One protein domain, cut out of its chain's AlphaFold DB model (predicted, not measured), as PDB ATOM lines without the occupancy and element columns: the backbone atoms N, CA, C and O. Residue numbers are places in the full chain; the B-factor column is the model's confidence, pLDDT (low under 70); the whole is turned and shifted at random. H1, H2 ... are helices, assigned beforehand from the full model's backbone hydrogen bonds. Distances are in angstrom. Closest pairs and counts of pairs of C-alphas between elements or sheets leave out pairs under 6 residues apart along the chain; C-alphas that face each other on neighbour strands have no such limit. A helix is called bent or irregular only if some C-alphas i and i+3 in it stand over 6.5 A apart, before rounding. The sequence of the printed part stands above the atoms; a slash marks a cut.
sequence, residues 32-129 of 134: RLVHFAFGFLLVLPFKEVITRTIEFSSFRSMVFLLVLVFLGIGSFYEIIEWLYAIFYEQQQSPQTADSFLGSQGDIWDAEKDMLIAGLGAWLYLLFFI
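This is residues 32 to 129 of the 134 residues of an uncharacterized protein of hydrothermal vent metagenome (UniProt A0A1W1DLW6). A rod is built along one long helix, H2, with H4 packed beside it, running the opposite way, and the short H3 folded back on the last part of H2 as a helical hairpin. H1 crosses H4 at a steep tilt and also meets the middle part of H2. The printed part has 98 residues with four named helices, H1 to H4 in order along the chain, and no named strand; the class is all helix. The whole is loose, with a radius of gyration of the C-alphas of 15.9 A, and spans 50 by 24 by 17 A.

The hub is H2, residues 59 to 89, which touches three helices. H4, residues 109 to 128, touches it at a shallow tilt of 26 degrees, opposite ways; their closest C-alphas, of Gly 74 and Met 114, are 4.6 A apart. H3, residues 94 to 101, touches residues 81 to 89 of H2 alone, at a shallow tilt of 28 degrees, opposite ways; the closest C-alphas, of Glu 89 and Ala 97, are 4.8 A apart. H1, residues 32 to 50, touches H4 at a steep tilt of 50 degrees, the same way, with the C-alphas of Phe 40 and Gly 120 closest at 4.1 A. H1 touches residues 66 to 74 of H2 alone, at a steep tilt of 50 degrees, opposite ways; the closest C-alphas, of Gly 39 and Phe 70, are 6.2 A apart. H1 and H3 are apart; H3 and H4 are only just apart, their closest C-alphas at 8.4 A. Every O i to N i+4 pair is within hydrogen-bond range in H2, H3 and H4, and 13 of 15 in H1.

H2 measures 43.5 A from C-alpha 59 at (178.792, 176.464, 158.465) to C-alpha 89. H4 measures 28.0 A and ends at C-alpha 128 at (183.079, 180.622, 170.101). H1 begins at C-alpha 32 at (165.796, 189.856, 178.246), measures 25.5 A and has a kink of 40 degrees near residue 44; it is only just irregular, with C-alphas 41 and 44 6.6 A apart. H3 measures 11.0 A.

The C-alphas of Ser 57 and Gln 92, the two farthest apart, are 51.4 A apart. The printed part has no cut; the link from H2 to H3 is tight, and those from H1 to H2 and H3 to H4 are short. The mean pLDDT of the printed part is 92.2, no printed residue is under 70, and H3 has a mean of 78.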
ATOM      1  N   ARG A  32     164.881 189.803 179.400       92.88
ATOM      2  CA  ARG A  32     165.796 189.856 178.246       92.88
ATOM      3  C   ARG A  32     167.156 189.231 178.533       92.88
ATOM      4  O   ARG A  32     167.728 188.573 177.665       92.88
ATOM      5  N   LEU A  33     167.698 189.416 179.739       93.75
ATOM      6  CA  LEU A  33     168.957 188.779 180.133       93.75
ATOM      7  C   LEU A  33     168.822 187.251 180.191       93.75
ATOM      8  O   LEU A  33     169.732 186.537 179.759       93.75
ATOM      9  N   VAL A  34     167.701 186.741 180.702       94.12
ATOM     10  CA  VAL A  34     167.423 185.302 180.734       94.12
ATOM     11  C   VAL A  34     167.232 184.747 179.327       94.12
ATOM     12  O   VAL A  34     167.858 183.733 179.014       94.12
ATOM     13  N   HIS A  35     166.479 185.427 178.461       96.19
ATOM     14  CA  HIS A  35     166.317 185.060 177.050       96.19
ATOM     15  C   HIS A  35     167.655 185.045 176.305       96.19
ATOM     16  O   HIS A  35     167.997 184.066 175.634       96.19
ATOM     17  N   PHE A  36     168.475 186.082 176.490       97.25
ATOM     18  CA  PHE A  36     169.815 186.152 175.913       97.25
ATOM     19  C   PHE A  36     170.666 184.961 176.348       97.25
ATOM     20  O   PHE A  36     171.270 184.280 175.518       97.25
ATOM     21  N   ALA A  37     170.717 184.701 177.655       96.31
ATOM     22  CA  ALA A  37     171.523 183.628 178.206       96.31
ATOM     23  C   ALA A  37     171.009 182.244 177.801       96.31
ATOM     24  O   ALA A  37     171.819 181.345 177.581       96.31
ATOM     25  N   PHE A  38     169.692 182.073 177.665       96.62
ATOM     26  CA  PHE A  38     169.086 180.867 177.112       96.62
ATOM     27  C   PHE A  38     169.650 180.582 175.716       96.62
ATOM     28  O   PHE A  38     170.218 179.513 175.495       96.62
ATOM     29  N   GLY A  39     169.598 181.566 174.815       97.56
ATOM     30  CA  GLY A  39     170.185 181.458 173.482       97.56
ATOM     31  C   GLY A  39     171.689 181.209 173.497       97.56
ATOM     32  O   GLY A  39     172.189 180.258 172.897       97.56
ATOM     33  N   PHE A  40     172.417 182.057 174.216       98.06
ATOM     34  CA  PHE A  40     173.874 182.059 174.239       98.06
ATOM     35  C   PHE A  40     174.460 180.769 174.823       98.06
ATOM     36  O   PHE A  40     175.429 180.238 174.288       98.06
ATOM     37  N   LEU A  41     173.882 180.241 175.905       96.81
ATOM     38  CA  LEU A  41     174.432 179.078 176.604       96.81
ATOM     39  C   LEU A  41     173.932 177.752 176.026       96.81
ATOM     40  O   LEU A  41     174.695 176.787 175.979       96.81
ATOM     41  N   LEU A  42     172.671 177.672 175.588       97.38
ATOM     42  CA  LEU A  42     172.102 176.399 175.139       97.38
ATOM     43  C   LEU A  42     172.330 176.108 173.657       97.38
ATOM     44  O   LEU A  42     172.162 174.963 173.239       97.38
ATOM     45  N   VAL A  43     172.768 177.075 172.847       97.62
ATOM     46  CA  VAL A  43     173.026 176.797 171.426       97.62
ATOM     47  C   VAL A  43     174.135 175.762 171.215       97.62
ATOM     48  O   VAL A  43     174.075 174.999 170.252       97.62
ATOM     49  N   LEU A  44     175.118 175.670 172.122       95.94
ATOM     50  CA  LEU A  44     176.189 174.674 172.031       95.94
ATOM     51  C   LEU A  44     175.665 173.230 172.136       95.94
ATOM     52  O   LEU A  44     175.882 172.474 171.186       95.94
ATOM     53  N   PRO A  45     174.979 172.813 173.221       95.69
ATOM     54  CA  PRO A  45     174.458 171.452 173.300       95.69
ATOM     55  C   PRO A  45     173.450 171.153 172.179       95.69
ATOM     56  O   PRO A  45     173.458 170.049 171.636       95.69
ATOM     57  N   PHE A  46     172.646 172.133 171.748       95.88
ATOM     58  CA  PHE A  46     171.766 171.965 170.583       95.88
ATOM     59  C   PHE A  46     172.551 171.697 169.298       95.88
ATOM     60  O   PHE A  46     172.223 170.764 168.564       95.88
ATOM     61  N   LYS A  47     173.618 172.464 169.042       95.38
ATOM     62  CA  LYS A  47     174.530 172.216 167.921       95.38
ATOM     63  C   LYS A  47     175.081 170.796 167.985       95.38
ATOM     64  O   LYS A  47     175.075 170.113 166.966       95.38
ATOM     65  N   GLU A  48     175.571 170.348 169.138       94.38
ATOM     66  CA  GLU A  48     176.158 169.011 169.290       94.38
ATOM     67  C   GLU A  48     175.159 167.889 169.006       94.38
ATOM     68  O   GLU A  48     175.517 166.907 168.361       94.38
ATOM     69  N   VAL A  49     173.910 168.032 169.446       95.12
ATOM     70  CA  VAL A  49     172.858 167.046 169.167       95.12
ATOM     71  C   VAL A  49     172.467 167.071 167.691       95.12
ATOM     72  O   VAL A  49     172.433 166.024 167.049       95.12
ATOM     73  N   ILE A  50     172.213 168.255 167.135       94.00
ATOM     74  CA  ILE A  50     171.726 168.407 165.759       94.00
ATOM     75  C   ILE A  50     172.795 167.986 164.744       94.00
ATOM     76  O   ILE A  50     172.478 167.324 163.767       94.00
ATOM     77  N   THR A  51     174.070 168.301 164.976       93.00
ATOM     78  CA  THR A  51     175.158 167.905 164.059       93.00
ATOM     79  C   THR A  51     175.479 166.408 164.097       93.00
ATOM     80  O   THR A  51     176.161 165.915 163.205       93.00
ATOM     81  N   ARG A  52     174.970 165.658 165.087       93.69
ATOM     82  CA  ARG A  52     175.033 164.184 165.097       93.69
ATOM     83  C   ARG A  52     173.951 163.530 164.240       93.69
ATOM     84  O   ARG A  52     174.074 162.351 163.930       93.69
ATOM     85  N   THR A  53     172.884 164.255 163.910       93.25
ATOM     86  CA  THR A  53     171.714 163.716 163.197       93.25
ATOM     87  C   THR A  53     171.491 164.361 161.833       93.25
ATOM     88  O   THR A  53     170.890 163.737 160.964       93.25
ATOM     89  N   ILE A  54     171.974 165.588 161.636       93.75
ATOM     90  CA  ILE A  54     171.819 166.381 160.420       93.75
ATOM     91  C   ILE A  54     173.201 166.804 159.924       93.75
ATOM     92  O   ILE A  54     173.953 167.483 160.627       93.75
ATOM     93  N   GLU A  55     173.507 166.449 158.679       93.38
ATOM     94  CA  GLU A  55     174.665 166.973 157.962       93.38
ATOM     95  C   GLU A  55     174.327 168.329 157.336       93.38
ATOM     96  O   GLU A  55     173.300 168.497 156.673       93.38
ATOM     97  N   PHE A  56     175.203 169.313 157.529       92.50
ATOM     98  CA  PHE A  56     175.027 170.650 156.969       92.50
ATOM     99  C   PHE A  56     175.955 170.867 155.784       92.50
ATOM    100  O   PHE A  56     177.159 170.654 155.872       92.50
ATOM    101  N   SER A  57     175.404 171.406 154.697       91.62
ATOM    102  CA  SER A  57     176.165 171.772 153.498       91.62
ATOM    103  C   SER A  57     177.201 172.878 153.729       91.62
ATOM    104  O   SER A  57     178.108 173.054 152.919       91.62
ATOM    105  N   SER A  58     177.056 173.674 154.793       92.38
ATOM    106  CA  SER A  58     178.000 174.731 155.151       92.38
ATOM    107  C   SER A  58     177.846 175.163 156.611       92.38
ATOM    108  O   SER A  58     176.776 175.045 157.209       92.38
ATOM    109  N   PHE A  59     178.881 175.803 157.159       91.06
ATOM    110  CA  PHE A  59     178.792 176.464 158.465       91.06
ATOM    111  C   PHE A  59     177.666 177.513 158.513       91.06
ATOM    112  O   PHE A  59     176.982 177.649 159.522       91.06
ATOM    113  N   ARG A  60     177.433 178.238 157.409       93.94
ATOM    114  CA  ARG A  60     176.403 179.286 157.343       93.94
ATOM    115  C   ARG A  60     174.992 178.712 157.453       93.94
ATOM    116  O   ARG A  60     174.177 179.289 158.164       93.94
ATOM    117  N   SER A  61     174.714 177.587 156.790       94.88
ATOM    118  CA  SER A  61     173.407 176.925 156.877       94.88
ATOM    119  C   SER A  61     173.158 176.348 158.270       94.88
ATOM    120  O   SER A  61     172.052 176.492 158.782       94.88
ATOM    121  N   MET A  62     174.189 175.800 158.924       95.31
ATOM    122  CA  MET A  62     174.104 175.379 160.328       95.31
ATOM    123  C   MET A  62     173.776 176.553 161.259       95.31
ATOM    124  O   MET A  62     172.843 176.458 162.052       95.31
ATOM    125  N   VAL A  63     174.510 177.670 161.155       95.88
ATOM    126  CA  VAL A  63     174.262 178.860 161.990       95.88
ATOM    127  C   VAL A  63     172.857 179.404 161.769       95.88
ATOM    128  O   VAL A  63     172.149 179.660 162.737       95.88
ATOM    129  N   PHE A  64     172.435 179.541 160.511       96.25
ATOM    130  CA  PHE A  64     171.098 180.019 160.175       96.25
ATOM    131  C   PHE A  64     170.004 179.136 160.786       96.25
ATOM    132  O   PHE A  64     169.102 179.652 161.444       96.25
ATOM    133  N   LEU A  65     170.112 177.811 160.634       96.50
ATOM    134  CA  LEU A  65     169.132 176.879 161.186       96.50
ATOM    135  C   LEU A  65     169.095 176.935 162.718       96.50
ATOM    136  O   LEU A  65     168.017 177.008 163.296       96.50
ATOM    137  N   LEU A  66     170.254 176.929 163.380       97.06
ATOM    138  CA  LEU A  66     170.311 176.976 164.842       97.06
ATOM    139  C   LEU A  66     169.717 178.274 165.393       97.06
ATOM    140  O   LEU A  66     168.950 178.226 166.348       97.06
ATOM    141  N   VAL A  67     169.998 179.424 164.777       97.94
ATOM    142  CA  VAL A  67     169.390 180.698 165.192       97.94
ATOM    143  C   VAL A  67     167.873 180.671 164.999       97.94
ATOM    144  O   VAL A  67     167.147 181.076 165.904       97.94
ATOM    145  N   LEU A  68     167.378 180.134 163.877       97.94
ATOM    146  CA  LEU A  68     165.937 179.956 163.663       97.94
ATOM    147  C   LEU A  68     165.292 179.041 164.708       97.94
ATOM    148  O   LEU A  68     164.177 179.317 165.138       97.94
ATOM    149  N   VAL A  69     165.977 177.978 165.137       97.31
ATOM    150  CA  VAL A  69     165.486 177.099 166.207       97.31
ATOM    151  C   VAL A  69     165.319 177.878 167.512       97.31
ATOM    152  O   VAL A  69     164.286 177.748 168.156       97.31
ATOM    153  N   PHE A  70     166.283 178.722 167.888       98.00
ATOM    154  CA  PHE A  70     166.189 179.515 169.120       98.00
ATOM    155  C   PHE A  70     165.145 180.628 169.048       98.00
ATOM    156  O   PHE A  70     164.425 180.825 170.023       98.00
ATOM    157  N   LEU A  71     165.004 181.289 167.893       97.62
ATOM    158  CA  LEU A  71     163.878 182.192 167.641       97.62
ATOM    159  C   LEU A  71     162.549 181.441 167.792       97.62
ATOM    160  O   LEU A  71     161.675 181.897 168.513       97.62
ATOM    161  N   GLY A  72     162.425 180.260 167.180       97.69
ATOM    162  CA  GLY A  72     161.206 179.455 167.222       97.69
ATOM    163  C   GLY A  72     160.852 178.944 168.619       97.69
ATOM    164  O   GLY A  72     159.686 178.991 168.999       97.69
ATOM    165  N   ILE A  73     161.836 178.489 169.403       96.94
ATOM    166  CA  ILE A  73     161.609 178.077 170.796       96.94
ATOM    167  C   ILE A  73     161.213 179.285 171.651       96.94
ATOM    168  O   ILE A  73     160.268 179.169 172.427       96.94
ATOM    169  N   GLY A  74     161.882 180.432 171.480       95.44
ATOM    170  CA  GLY A  74     161.517 181.682 172.149       95.44
ATOM    171  C   GLY A  74     160.080 182.088 171.830       95.44
ATOM    172  O   GLY A  74     159.268 182.201 172.734       95.44
ATOM    173  N   SER A  75     159.719 182.175 170.547       96.75
ATOM    174  CA  SER A  75     158.344 182.487 170.132       96.75
ATOM    175  C   SER A  75     157.321 181.493 170.681       96.75
ATOM    176  O   SER A  75     156.223 181.885 171.054       96.75
ATOM    177  N   PHE A  76     157.651 180.199 170.726       97.00
ATOM    178  CA  PHE A  76     156.747 179.197 171.285       97.00
ATOM    179  C   PHE A  76     156.528 179.391 172.791       97.00
ATOM    180  O   PHE A  76     155.402 179.237 173.257       97.00
ATOM    181  N   TYR A  77     157.579 179.751 173.529       94.00
ATOM    182  CA  TYR A  77     157.500 180.074 174.952       94.00
ATOM    183  C   TYR A  77     156.622 181.313 175.199       94.00
ATOM    184  O   TYR A  77     155.640 181.207 175.929       94.00
ATOM    185  N   GLU A  78     156.870 182.410 174.476       94.81
ATOM    186  CA  GLU A  78     156.065 183.644 174.548       94.81
ATOM    187  C   GLU A  78     154.582 183.402 174.236       94.81
ATOM    188  O   GLU A  78     153.686 183.930 174.892       94.81
ATOM    189  N   ILE A  79     154.290 182.556 173.241       95.81
ATOM    190  CA  ILE A  79     152.908 182.187 172.911       95.81
ATOM    191  C   ILE A  79     152.252 181.454 174.083       95.81
ATOM    192  O   ILE A  79     151.082 181.696 174.367       95.81
ATOM    193  N   ILE A  80     152.966 180.555 174.767       94.19
ATOM    194  CA  ILE A  80     152.418 179.849 175.932       94.19
ATOM    195  C   ILE A  80     152.116 180.834 177.063       94.19
ATOM    196  O   ILE A  80     151.037 180.747 177.654       94.19
ATOM    197  N   GLU A  81     153.019 181.771 177.345       91.38
ATOM    198  CA  GLU A  81     152.809 182.788 178.379       91.38
ATOM    199  C   GLU A  81     151.645 183.715 178.038       91.38
ATOM    200  O   GLU A  81     150.770 183.941 178.874       91.38
ATOM    201  N   TRP A  82     151.548 184.150 176.783       92.25
ATOM    202  CA  TRP A  82     150.417 184.926 176.285       92.25
ATOM    203  C   TRP A  82     149.082 184.183 176.423       92.25
ATOM    204  O   TRP A  82     148.095 184.749 176.903       92.25
ATOM    205  N   LEU A  83     149.036 182.900 176.051       92.69
ATOM    206  CA  LEU A  83     147.832 182.080 176.211       92.69
ATOM    207  C   LEU A  83     147.464 181.919 177.690       92.69
ATOM    208  O   LEU A  83     146.285 182.013 178.035       92.69
ATOM    209  N   TYR A  84     148.445 181.703 178.568       89.69
ATOM    210  CA  TYR A  84     148.205 181.644 180.008       89.69
ATOM    211  C   TYR A  84     147.634 182.967 180.535       89.69
ATOM    212  O   TYR A  84     146.618 182.962 181.236       89.69
ATOM    213  N   ALA A  85     148.223 184.093 180.128       88.56
ATOM    214  CA  ALA A  85     147.785 185.422 180.525       88.56
ATOM    215  C   ALA A  85     146.328 185.694 180.115       88.56
ATOM    216  O   ALA A  85     145.542 186.157 180.938       88.56
ATOM    217  N   ILE A  86     145.925 185.341 178.889       88.56
ATOM    218  CA  ILE A  86     144.539 185.521 178.422       88.56
ATOM    219  C   ILE A  86     143.564 184.573 179.130       88.56
ATOM    220  O   ILE A  86     142.464 184.980 179.508       88.56
ATOM    221  N   PHE A  87     143.917 183.296 179.284       87.62
ATOM    222  CA  PHE A  87     142.964 182.307 179.790       87.62
ATOM    223  C   PHE A  87     142.814 182.313 181.309       87.62
ATOM    224  O   PHE A  87     141.728 181.980 181.780       87.62
ATOM    225  N   TYR A  88     143.847 182.684 182.064       83.38
ATOM    226  CA  TYR A  88     143.851 182.558 183.524       83.38
ATOM    227  C   TYR A  88     143.991 183.901 184.240       83.38
ATOM    228  O   TYR A  88     143.180 184.211 185.112       83.38
ATOM    229  N   GLU A  89     144.975 184.718 183.867       81.62
ATOM    230  CA  GLU A  89     145.276 185.957 184.600       81.62
ATOM    231  C   GLU A  89     144.308 187.092 184.261       81.62
ATOM    232  O   GLU A  89     143.817 187.794 185.148       81.62
ATOM    233  N   GLN A  90     143.932 187.224 182.987       77.06
ATOM    234  CA  GLN A  90     142.992 188.246 182.530       77.06
ATOM    235  C   GLN A  90     141.600 188.085 183.165       77.06
ATOM    236  O   GLN A  90     140.880 189.072 183.319       77.06
ATOM    237  N   GLN A  91     141.224 186.866 183.574       77.06
ATOM    238  CA  GLN A  91     139.978 186.627 184.311       77.06
ATOM    239  C   GLN A  91     140.002 187.223 185.726       77.06
ATOM    240  O   GLN A  91     138.941 187.523 186.272       77.06
ATOM    241  N   GLN A  92     141.188 187.395 186.317       76.44
ATOM    242  CA  GLN A  92     141.363 187.964 187.654       76.44
ATOM    243  C   GLN A  92     141.476 189.490 187.584       76.44
ATOM    244  O   GLN A  92     140.681 190.196 188.204       76.44
ATOM    245  N   SER A  93     142.442 190.007 186.815       76.44
ATOM    246  CA  SER A  93     142.537 191.431 186.487       76.44
ATOM    247  C   SER A  93     143.481 191.683 185.297       76.44
ATOM    248  O   SER A  93     144.448 190.940 185.111       76.44
ATOM    249  N   PRO A  94     143.286 192.766 184.518       73.94
ATOM    250  CA  PRO A  94     144.219 193.145 183.450       73.94
ATOM    251  C   PRO A  94     145.643 193.444 183.945       73.94
ATOM    252  O   PRO A  94     146.604 193.240 183.213       73.94
ATOM    253  N   GLN A  95     145.780 193.924 185.184       75.81
ATOM    254  CA  GLN A  95     147.072 194.261 185.789       75.81
ATOM    255  C   GLN A  95     147.868 193.001 186.149       75.81
ATOM    256  O   GLN A  95     149.083 192.979 185.979       75.81
ATOM    257  N   THR A  96     147.186 191.936 186.582       74.38
ATOM    258  CA  THR A  96     147.837 190.657 186.895       74.38
ATOM    259  C   THR A  96     148.404 190.007 185.632       74.38
ATOM    260  O   THR A  96     149.540 189.540 185.642       74.38
ATOM    261  N   ALA A  97     147.670 190.076 184.515       77.75
ATOM    262  CA  ALA A  97     148.132 189.571 183.223       77.75
ATOM    263  C   ALA A  97     149.400 190.287 182.725       77.75
ATOM    264  O   ALA A  97     150.336 189.628 182.283       77.75
ATOM    265  N   ASP A  98     149.461 191.617 182.847       79.25
ATOM    266  CA  ASP A  98     150.643 192.395 182.455       79.25
ATOM    267  C   ASP A  98     151.865 192.088 183.332       79.25
ATOM    268  O   ASP A  98     152.977 191.917 182.835       79.25
ATOM    269  N   SER A  99     151.645 191.953 184.645       79.12
ATOM    270  CA  SER A  99     152.706 191.596 185.590       79.12
ATOM    271  C   SER A  99     153.256 190.187 185.358       79.12
ATOM    272  O   SER A  99     154.460 189.980 185.491       79.12
ATOM    273  N   PHE A 100     152.393 189.242 184.964       81.44
ATOM    274  CA  PHE A 100     152.790 187.876 184.631       81.44
ATOM    275  C   PHE A 100     153.654 187.839 183.370       81.44
ATOM    276  O   PHE A 100     154.699 187.202 183.376       81.44
ATOM    277  N   LEU A 101     153.245 188.569 182.326       83.12
ATOM    278  CA  LEU A 101     154.012 188.698 181.084       83.12
ATOM    279  C   LEU A 101     155.309 189.499 181.256       83.12
ATOM    280  O   LEU A 101     156.129 189.518 180.354       83.12
ATOM    281  N   GLY A 102     155.482 190.231 182.361       82.62
ATOM    282  CA  GLY A 102     156.673 191.057 182.577       82.62
ATOM    283  C   GLY A 102     156.804 192.253 181.621       82.62
ATOM    284  O   GLY A 102     157.845 192.922 181.636       82.62
ATOM    285  N   SER A 103     155.743 192.570 180.861       85.00
ATOM    286  CA  SER A 103     155.779 193.528 179.745       85.00
ATOM    287  C   SER A 103     156.142 194.945 180.193       85.00
ATOM    288  O   SER A 103     156.804 195.693 179.468       85.00
ATOM    289  N   GLN A 104     155.751 195.328 181.415       87.38
ATOM    290  CA  GLN A 104     155.967 196.672 181.967       87.38
ATOM    291  C   GLN A 104     155.436 197.773 181.021       87.38
ATOM    292  O   GLN A 104     156.014 198.855 180.922       87.38
ATOM    293  N   GLY A 105     154.352 197.482 180.292       86.38
ATOM    294  CA  GLY A 105     153.756 198.367 179.289       86.38
ATOM    295  C   GLY A 105     154.420 198.344 177.903       86.38
ATOM    296  O   GLY A 105     154.007 199.108 177.026       86.38
ATOM    297  N   ASP A 106     155.423 197.493 177.668       89.25
ATOM    298  CA  ASP A 106     156.059 197.309 176.359       89.25
ATOM    299  C   ASP A 106     155.255 196.314 175.508       89.25
ATOM    300  O   ASP A 106     155.357 195.103 175.668       89.25
ATOM    301  N   ILE A 107     154.471 196.823 174.553       90.94
ATOM    302  CA  ILE A 107     153.653 195.977 173.662       90.94
ATOM    303  C   ILE A 107     154.477 195.047 172.760       90.94
ATOM    304  O   ILE A 107     153.903 194.159 172.141       90.94
ATOM    305  N   TRP A 108     155.784 195.295 172.641       92.81
ATOM    306  CA  TRP A 108     156.713 194.530 171.811       92.81
ATOM    307  C   TRP A 108     157.650 193.657 172.650       92.81
ATOM    308  O   TRP A 108     158.746 193.336 172.180       92.81
ATOM    309  N   ASP A 109     157.313 193.383 173.915       93.38
ATOM    310  CA  ASP A 109     158.237 192.675 174.804       93.38
ATOM    311  C   ASP A 109     158.554 191.283 174.268       93.38
ATOM    312  O   ASP A 109     159.698 191.034 173.893       93.38
ATOM    313  N   ALA A 110     157.518 190.480 174.025       93.94
ATOM    314  CA  ALA A 110     157.636 189.139 173.470       93.94
ATOM    315  C   ALA A 110     158.496 189.091 172.193       93.94
ATOM    316  O   ALA A 110     159.372 188.235 172.050       93.94
ATOM    317  N   GLU A 111     158.297 190.022 171.246       96.38
ATOM    318  CA  GLU A 111     159.099 190.102 170.019       96.38
ATOM    319  C   GLU A 111     160.572 190.421 170.294       96.38
ATOM    320  O   GLU A 111     161.465 189.902 169.613       96.38
ATOM    321  N   LYS A 112     160.849 191.272 171.283       96.06
ATOM    322  CA  LYS A 112     162.217 191.593 171.697       96.06
ATOM    323  C   LYS A 112     162.841 190.416 172.441       96.06
ATOM    324  O   LYS A 112     164.002 190.114 172.174       96.06
ATOM    325  N   ASP A 113     162.100 189.722 173.292       95.44
ATOM    326  CA  ASP A 113     162.584 188.586 174.075       95.44
ATOM    327  C   ASP A 113     162.937 187.395 173.180       95.44
ATOM    328  O   ASP A 113     164.047 186.846 173.263       95.44
ATOM    329  N   MET A 114     162.084 187.069 172.203       96.62
ATOM    330  CA  MET A 114     162.415 186.060 171.191       96.62
ATOM    331  C   MET A 114     163.630 186.476 170.345       96.62
ATOM    332  O   MET A 114     164.532 185.662 170.124       96.62
ATOM    333  N   LEU A 115     163.717 187.744 169.918       97.62
ATOM    334  CA  LEU A 115     164.847 188.246 169.130       97.62
ATOM    335  C   LEU A 115     166.164 188.150 169.907       97.62
ATOM    336  O   LEU A 115     167.182 187.727 169.353       97.62
ATOM    337  N   ILE A 116     166.150 188.531 171.183       97.50
ATOM    338  CA  ILE A 116     167.320 188.519 172.059       97.50
ATOM    339  C   ILE A 116     167.797 187.084 172.326       97.50
ATOM    340  O   ILE A 116     169.010 186.847 172.328       97.50
ATOM    341  N   ALA A 117     166.887 186.111 172.436       97.75
ATOM    342  CA  ALA A 117     167.256 184.697 172.481       97.75
ATOM    343  C   ALA A 117     167.978 184.246 171.198       97.75
ATOM    344  O   ALA A 117     169.057 183.646 171.257       97.75
ATOM    345  N   GLY A 118     167.447 184.592 170.021       98.06
ATOM    346  CA  GLY A 118     168.111 184.313 168.744       98.06
ATOM    347  C   GLY A 118     169.482 184.994 168.618       98.06
ATOM    348  O   GLY A 118     170.448 184.380 168.158       98.06
ATOM    349  N   LEU A 119     169.592 186.243 169.079       98.31
ATOM    350  CA  LEU A 119     170.836 187.011 169.072       98.31
ATOM    351  C   LEU A 119     171.903 186.379 169.972       98.31
ATOM    352  O   LEU A 119     173.058 186.273 169.559       98.31
ATOM    353  N   GLY A 120     171.526 185.914 171.167       97.88
ATOM    354  CA  GLY A 120     172.426 185.188 172.062       97.88
ATOM    355  C   GLY A 120     173.016 183.948 171.391       97.88
ATOM    356  O   GLY A 120     174.237 183.774 171.366       97.88
ATOM    357  N   ALA A 121     172.165 183.136 170.755       98.00
ATOM    358  CA  ALA A 121     172.598 181.958 170.006       98.00
ATOM    359  C   ALA A 121     173.550 182.324 168.852       98.00
ATOM    360  O   ALA A 121     174.602 181.702 168.675       98.00
ATOM    361  N   TRP A 122     173.221 183.367 168.084       97.88
ATOM    362  CA  TRP A 122     174.049 183.835 166.972       97.88
ATOM    363  C   TRP A 122     175.434 184.311 167.425       97.88
ATOM    364  O   TRP A 122     176.440 183.912 166.833       97.88
ATOM    365  N   LEU A 123     175.504 185.119 168.488       97.81
ATOM    366  CA  LEU A 123     176.766 185.639 169.017       97.81
ATOM    367  C   LEU A 123     177.667 184.517 169.537       97.81
ATOM    368  O   LEU A 123     178.867 184.523 169.254       97.81
ATOM    369  N   TYR A 124     177.105 183.526 170.232       97.38
ATOM    370  CA  TYR A 124     177.881 182.366 170.660       97.38
ATOM    371  C   TYR A 124     178.493 181.638 169.455       97.38
ATOM    372  O   TYR A 124     179.702 181.399 169.403       97.38
ATOM    373  N   LEU A 125     177.679 181.329 168.441       96.06
ATOM    374  CA  LEU A 125     178.140 180.621 167.247       96.06
ATOM    375  C   LEU A 125     179.186 181.415 166.453       96.06
ATOM    376  O   LEU A 125     180.095 180.818 165.880       96.06
ATOM    377  N   LEU A 126     179.070 182.744 166.421       94.56
ATOM    378  CA  LEU A 126     179.992 183.618 165.702       94.56
ATOM    379  C   LEU A 126     181.375 183.692 166.364       94.56
ATOM    380  O   LEU A 126     182.384 183.689 165.658       94.56
ATOM    381  N   PHE A 127     181.417 183.780 167.696       94.69
ATOM    382  CA  PHE A 127     182.651 184.060 168.433       94.69
ATOM    383  C   PHE A 127     183.326 182.824 169.031       94.69
ATOM    384  O   PHE A 127     184.544 182.830 169.193       94.69
ATOM    385  N   PHE A 128     182.571 181.764 169.333       92.06
ATOM    386  CA  PHE A 128     183.079 180.622 170.101       92.06
ATOM    387  C   PHE A 128     183.165 179.319 169.305       92.06
ATOM    388  O   PHE A 128     183.761 178.358 169.793       92.06
ATOM    389  N   ILE A 129     182.629 179.257 168.080       86.69
ATOM    390  CA  ILE A 129     182.784 178.077 167.220       86.69
ATOM    391  C   ILE A 129     183.924 178.298 166.212       86.69
ATOM    392  O   ILE A 129     183.823 179.172 165.344       86.69
TER     393      ILE A 129